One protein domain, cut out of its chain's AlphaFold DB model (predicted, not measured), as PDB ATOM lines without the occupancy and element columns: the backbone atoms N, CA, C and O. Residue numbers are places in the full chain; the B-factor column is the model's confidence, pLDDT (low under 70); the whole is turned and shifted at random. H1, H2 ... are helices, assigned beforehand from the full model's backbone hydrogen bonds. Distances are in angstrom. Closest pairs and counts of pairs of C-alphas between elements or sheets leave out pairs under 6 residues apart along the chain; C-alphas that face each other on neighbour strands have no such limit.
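What this domain is: This is residues 12 to 55 of the 158 residues of an uncharacterized protein of Haemonchus contortus (UniProt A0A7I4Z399). One long, straight helix, H3, makes the length of the model, and a much shorter helix, H1, is set crosswise beside the first half of it, with a small gap between them. The chain leaves H1 through a loop, makes the short turn H2 at the beginning of H3, and then runs out along H3, whose residues 42 to 53 stick out together with residues 54 and 55. The printed part has 44 residues with three named helices, H1, H2 and H3 in that order, and no named strand; the class is all helix. It is loose, with a radius of gyration of the C-alphas of 12.5 A, and its C-alphas span 39 by 18 by 16 A.

Where its parts are: H1 is residues 12 to 20, from C-alpha 12 at (-5.041, 14.747, 13.281) to C-alpha 20 at (-5.121, 15.793, 0.428), 12.9 A from first to last C-alpha. H2 is residues 26 to 29, four residues, 5.1 A from first to last C-alpha. H3 is residues 31 to 53, 23 residues, the longest helix. It begins with C-alpha 31 at (-17.522, 18.104, 2.063) and ends with C-alpha 53 at (6.933, 39.210, 0.600), 32.3 A away. Residues 54 and 55 follow it.

How they stand to each other: H1 and H2 only just touch, with 3 pairs of C-alphas within 8 A, and they touch only at the corner by their link. Their closest C-alphas are those of Asp 19 and Asn 26, 7.2 A apart. H2 and H3 also only just touch, with 3 pairs of C-alphas within 8 A, and again only at the corner by their link. H3 touches H2 with residues 34 to 35 alone, and the closest C-alphas are those of Tyr 27 and Ala 34, 5.4 A apart. H1 and H3 are near each other, with no pair of C-alphas within 8 A but 8 pairs within 10 A. In H3 every O i to N i+4 pair is within hydrogen-bond range, and in H1 4 of 5 are, while H2 is too short for such a pair.

The domain as a whole: The two C-alphas farthest apart are those of Arg 29 and Leu 55, 39.3 A, while those of Thr 12 and Leu 55, the first and last printed, are 30.9 A apart. Residues 28 to 33, of which 31 to 33 belong to H3, stand free, and so do residues 42 to 55, of which 42 to 53 belong to H3. The link from H1 to H2, 5 residues, and the link from H2 to H3, 1 residue, are both tight. The printed part has no cut. The mean pLDDT of the printed part is 85.6, and no printed residue is under 70.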
ATOM      1  N   THR A  12      -3.811  14.845  14.077       84.56
ATOM      2  CA  THR A  12      -5.041  14.747  13.281       84.56
ATOM      3  C   THR A  12      -5.084  15.767  12.142       84.56
ATOM      4  O   THR A  12      -5.503  15.445  11.034       84.56
ATOM      5  N   GLU A  13      -4.632  17.003  12.370       83.56
ATOM      6  CA  GLU A  13      -4.561  18.011  11.305       83.56
ATOM      7  C   GLU A  13      -3.489  17.676  10.269       83.56
ATOM      8  O   GLU A  13      -3.721  17.865   9.077       83.56
ATOM      9  N   LYS A  14      -2.338  17.139  10.695       85.69
ATOM     10  CA  LYS A  14      -1.282  16.687   9.776       85.69
ATOM     11  C   LYS A  14      -1.758  15.537   8.894       85.69
ATOM     12  O   LYS A  14      -1.552  15.589   7.686       85.69
ATOM     13  N   GLU A  15      -2.413  14.539   9.479       86.56
ATOM     14  CA  GLU A  15      -3.000  13.403   8.756       86.56
ATOM     15  C   GLU A  15      -4.073  13.870   7.768       86.56
ATOM     16  O   GLU A  15      -4.093  13.431   6.619       86.56
ATOM     17  N   TRP A  16      -4.917  14.825   8.173       85.75
ATOM     18  CA  TRP A  16      -5.926  15.411   7.294       85.75
ATOM     19  C   TRP A  16      -5.307  16.166   6.106       85.75
ATOM     20  O   TRP A  16      -5.768  16.018   4.973       85.75
ATOM     21  N   ILE A  17      -4.244  16.951   6.333       85.12
ATOM     22  CA  ILE A  17      -3.503  17.632   5.257       85.12
ATOM     23  C   ILE A  17      -2.816  16.604   4.343       85.12
ATOM     24  O   ILE A  17      -2.835  16.772   3.125       85.12
ATOM     25  N   ALA A  18      -2.240  15.539   4.906       86.50
ATOM     26  CA  ALA A  18      -1.570  14.485   4.147       86.50
ATOM     27  C   ALA A  18      -2.539  13.700   3.246       86.50
ATOM     28  O   ALA A  18      -2.195  13.416   2.100       86.50
ATOM     29  N   ASP A  19      -3.770  13.426   3.697       86.50
ATOM     30  CA  ASP A  19      -4.812  12.792   2.866       86.50
ATOM     31  C   ASP A  19      -5.077  13.595   1.579       86.50
ATOM     32  O   ASP A  19      -5.250  13.000   0.514       86.50
ATOM     33  N   ARG A  20      -4.988  14.933   1.621       81.75
ATOM     34  CA  ARG A  20      -5.121  15.793   0.428       81.75
ATOM     35  C   ARG A  20      -4.034  15.553  -0.624       81.75
ATOM     36  O   ARG A  20      -4.299  15.743  -1.806       81.75
ATOM     37  N   ALA A  21      -2.825  15.163  -0.220       81.50
ATOM     38  CA  ALA A  21      -1.739  14.833  -1.146       81.50
ATOM     39  C   ALA A  21      -1.867  13.418  -1.743       81.50
ATOM     40  O   ALA A  21      -1.048  13.022  -2.568       81.50
ATOM     41  N   THR A  22      -2.879  12.656  -1.316       84.75
ATOM     42  CA  THR A  22      -3.138  11.281  -1.754       84.75
ATOM     43  C   THR A  22      -4.527  11.190  -2.402       84.75
ATOM     44  O   THR A  22      -4.820  11.938  -3.331       84.75
ATOM     45  N   SER A  23      -5.403  10.305  -1.926       83.31
ATOM     46  CA  SER A  23      -6.724  10.044  -2.507       83.31
ATOM     47  C   SER A  23      -7.813  11.032  -2.060       83.31
ATOM     48  O   SER A  23      -8.955  10.910  -2.497       83.31
ATOM     49  N   PHE A  24      -7.484  11.987  -1.180       84.00
ATOM     50  CA  PHE A  24      -8.370  13.034  -0.658       84.00
ATOM     51  C   PHE A  24      -9.746  12.521  -0.204       84.00
ATOM     52  O   PHE A  24     -10.800  13.111  -0.467       84.00
ATOM     53  N   THR A  25      -9.732  11.382   0.487       85.06
ATOM     54  CA  THR A  25     -10.934  10.631   0.872       85.06
ATOM     55  C   THR A  25     -11.795  11.372   1.893       85.06
ATOM     56  O   THR A  25     -13.000  11.129   1.999       85.06
ATOM     57  N   ASN A  26     -11.213  12.338   2.607       81.62
ATOM     58  CA  ASN A  26     -11.930  13.161   3.576       81.62
ATOM     59  C   ASN A  26     -12.957  14.105   2.932       81.62
ATOM     60  O   ASN A  26     -13.948  14.459   3.573       81.62
ATOM     61  N   TYR A  27     -12.756  14.503   1.673       83.88
ATOM     62  CA  TYR A  27     -13.660  15.414   0.971       83.88
ATOM     63  C   TYR A  27     -15.034  14.809   0.651       83.88
ATOM     64  O   TYR A  27     -16.033  15.412   1.048       83.88
ATOM     65  N   PRO A  28     -15.145  13.632  -0.004       86.00
ATOM     66  CA  PRO A  28     -16.447  13.004  -0.232       86.00
ATOM     67  C   PRO A  28     -17.126  12.575   1.076       86.00
ATOM     68  O   PRO A  28     -18.351  12.557   1.144       86.00
ATOM     69  N   ARG A  29     -16.352  12.278   2.131       88.56
ATOM     70  CA  ARG A  29     -16.880  11.867   3.440       88.56
ATOM     71  C   ARG A  29     -17.563  13.005   4.199       88.56
ATOM     72  O   ARG A  29     -18.594  12.786   4.825       88.56
ATOM     73  N   ASN A  30     -16.980  14.204   4.179       88.88
ATOM     74  CA  ASN A  30     -17.575  15.394   4.784       88.88
ATOM     75  C   ASN A  30     -17.168  16.662   4.009       88.88
ATOM     76  O   ASN A  30     -16.205  17.346   4.377       88.88
ATOM     77  N   PRO A  31     -17.913  17.015   2.950       88.44
ATOM     78  CA  PRO A  31     -17.522  18.104   2.063       88.44
ATOM     79  C   PRO A  31     -17.600  19.479   2.736       88.44
ATOM     80  O   PRO A  31     -16.818  20.368   2.397       88.44
ATOM     81  N   ALA A  32     -18.507  19.678   3.697       91.25
ATOM     82  CA  ALA A  32     -18.636  20.948   4.411       91.25
ATOM     83  C   ALA A  32     -17.399  21.224   5.280       91.25
ATOM     84  O   ALA A  32     -16.796  22.296   5.191       91.25
ATOM     85  N   GLU A  33     -16.978  20.228   6.062       87.06
ATOM     86  CA  GLU A  33     -15.793  20.342   6.909       87.06
ATOM     87  C   GLU A  33     -14.511  20.450   6.083       87.06
ATOM     88  O   GLU A  33     -13.630  21.259   6.389       87.06
ATOM     89  N   ALA A  34     -14.421  19.684   4.993       87.06
ATOM     90  CA  ALA A  34     -13.256  19.717   4.127       87.06
ATOM     91  C   ALA A  34     -13.070  21.091   3.461       87.06
ATOM     92  O   ALA A  34     -11.956  21.616   3.439       87.06
ATOM     93  N   ARG A  35     -14.153  21.723   2.984       89.88
ATOM     94  CA  ARG A  35     -14.105  23.096   2.444       89.88
ATOM     95  C   ARG A  35     -13.655  24.111   3.489       89.88
ATOM     96  O   ARG A  35     -12.805  24.945   3.184       89.88
ATOM     97  N   ARG A  36     -14.177  24.023   4.718       89.19
ATOM     98  CA  ARG A  36     -13.795  24.917   5.822       89.19
ATOM     99  C   ARG A  36     -12.293  24.850   6.102       89.19
ATOM    100  O   ARG A  36     -11.629  25.883   6.139       89.19
ATOM    101  N   ARG A  37     -11.750  23.639   6.242       86.12
ATOM    102  CA  ARG A  37     -10.318  23.420   6.504       86.12
ATOM    103  C   ARG A  37      -9.435  23.839   5.333       86.12
ATOM    104  O   ARG A  37      -8.388  24.444   5.546       86.12
ATOM    105  N   MET A  38      -9.863  23.583   4.096       88.31
ATOM    106  CA  MET A  38      -9.147  24.068   2.912       88.31
ATOM    107  C   MET A  38      -9.091  25.593   2.865       88.31
ATOM    108  O   MET A  38      -8.019  26.141   2.633       88.31
ATOM    109  N   ALA A  39     -10.205  26.281   3.127       88.56
ATOM    110  CA  ALA A  39     -10.233  27.741   3.163       88.56
ATOM    111  C   ALA A  39      -9.260  28.300   4.212       88.56
ATOM    112  O   ALA A  39      -8.518  29.235   3.925       88.56
ATOM    113  N   GLN A  40      -9.202  27.689   5.398       87.12
ATOM    114  CA  GLN A  40      -8.240  28.064   6.438       87.12
ATOM    115  C   GLN A  40      -6.791  27.853   5.992       87.12
ATOM    116  O   GLN A  40      -5.968  28.747   6.175       87.12
ATOM    117  N   LEU A  41      -6.481  26.708   5.376       86.06
ATOM    118  CA  LEU A  41      -5.137  26.403   4.882       86.06
ATOM    119  C   LEU A  41      -4.704  27.374   3.776       86.06
ATOM    120  O   LEU A  41      -3.588  27.882   3.815       86.06
ATOM    121  N   PHE A  42      -5.584  27.658   2.814       87.38
ATOM    122  CA  PHE A  42      -5.297  28.617   1.748       87.38
ATOM    123  C   PHE A  42      -5.133  30.029   2.292       87.38
ATOM    124  O   PHE A  42      -4.183  30.707   1.919       87.38
ATOM    125  N   ASN A  43      -5.991  30.454   3.220       88.06
ATOM    126  CA  ASN A  43      -5.841  31.750   3.866       88.06
ATOM    127  C   ASN A  43      -4.509  31.844   4.626       88.06
ATOM    128  O   ASN A  43      -3.783  32.816   4.462       88.06
ATOM    129  N   ALA A  44      -4.141  30.814   5.393       86.44
ATOM    130  CA  ALA A  44      -2.860  30.768   6.095       86.44
ATOM    131  C   ALA A  44      -1.663  30.805   5.130       86.44
ATOM    132  O   ALA A  44      -0.708  31.535   5.382       86.44
ATOM    133  N   ALA A  45      -1.725  30.078   4.010       86.69
ATOM    134  CA  ALA A  45      -0.689  30.103   2.980       86.69
ATOM    135  C   ALA A  45      -0.582  31.481   2.303       86.69
ATOM    136  O   ALA A  45       0.524  31.987   2.134       86.69
ATOM    137  N   CYS A  46      -1.711  32.117   1.974       85.94
ATOM    138  CA  CYS A  46      -1.739  33.476   1.433       85.94
ATOM    139  C   CYS A  46      -1.149  34.486   2.423       85.94
ATOM    140  O   CYS A  46      -0.321  35.304   2.039       85.94
ATOM    141  N   LEU A  47      -1.530  34.409   3.702       84.69
ATOM    142  CA  LEU A  47      -0.983  35.271   4.750       84.69
ATOM    143  C   LEU A  47       0.523  35.054   4.933       84.69
ATOM    144  O   LEU A  47       1.265  36.024   5.039       84.69
ATOM    145  N   ALA A  48       0.983  33.801   4.926       86.00
ATOM    146  CA  ALA A  48       2.404  33.478   5.004       86.00
ATOM    147  C   ALA A  48       3.176  34.031   3.798       86.00
ATOM    148  O   ALA A  48       4.228  34.634   3.982       86.00
ATOM    149  N   LEU A  49       2.639  33.892   2.583       84.88
ATOM    150  CA  LEU A  49       3.239  34.453   1.373       84.88
ATOM    151  C   LEU A  49       3.325  35.982   1.443       84.88
ATOM    152  O   LEU A  49       4.365  36.551   1.132       84.88
ATOM    153  N   VAL A  50       2.260  36.652   1.893       84.25
ATOM    154  CA  VAL A  50       2.262  38.109   2.099       84.25
ATOM    155  C   VAL A  50       3.300  38.512   3.146       84.25
ATOM    156  O   VAL A  50       4.025  39.478   2.929       84.25
ATOM    157  N   ALA A  51       3.415  37.768   4.249       83.88
ATOM    158  CA  ALA A  51       4.398  38.039   5.292       83.88
ATOM    159  C   ALA A  51       5.842  37.865   4.796       83.88
ATOM    160  O   ALA A  51       6.683  38.706   5.093       83.88
ATOM    161  N   VAL A  52       6.119  36.817   4.012       83.94
ATOM    162  CA  VAL A  52       7.430  36.601   3.377       83.94
ATOM    163  C   VAL A  52       7.736  37.725   2.391       83.94
ATOM    164  O   VAL A  52       8.805  38.319   2.464       83.94
ATOM    165  N   ASN A  53       6.775  38.101   1.545       79.31
ATOM    166  CA  ASN A  53       6.933  39.210   0.600       79.31
ATOM    167  C   ASN A  53       7.089  40.580   1.280       79.31
ATOM    168  O   ASN A  53       7.512  41.526   0.628       79.31
ATOM    169  N   ALA A  54       6.710  40.707   2.554       81.44
ATOM    170  CA  ALA A  54       6.889  41.911   3.365       81.44
ATOM    171  C   ALA A  54       8.086  41.808   4.330       81.44
ATOM    172  O   ALA A  54       8.299  42.697   5.162       81.44
ATOM    173  N   LEU A  55       8.859  40.720   4.280       83.00
ATOM    174  CA  LEU A  55       9.999  40.532   5.173       83.00
ATOM    175  C   LEU A  55      11.122  41.512   4.823       83.00
ATOM    176  O   LEU A  55      11.610  42.205   5.722       83.00
TER     177      LEU A  55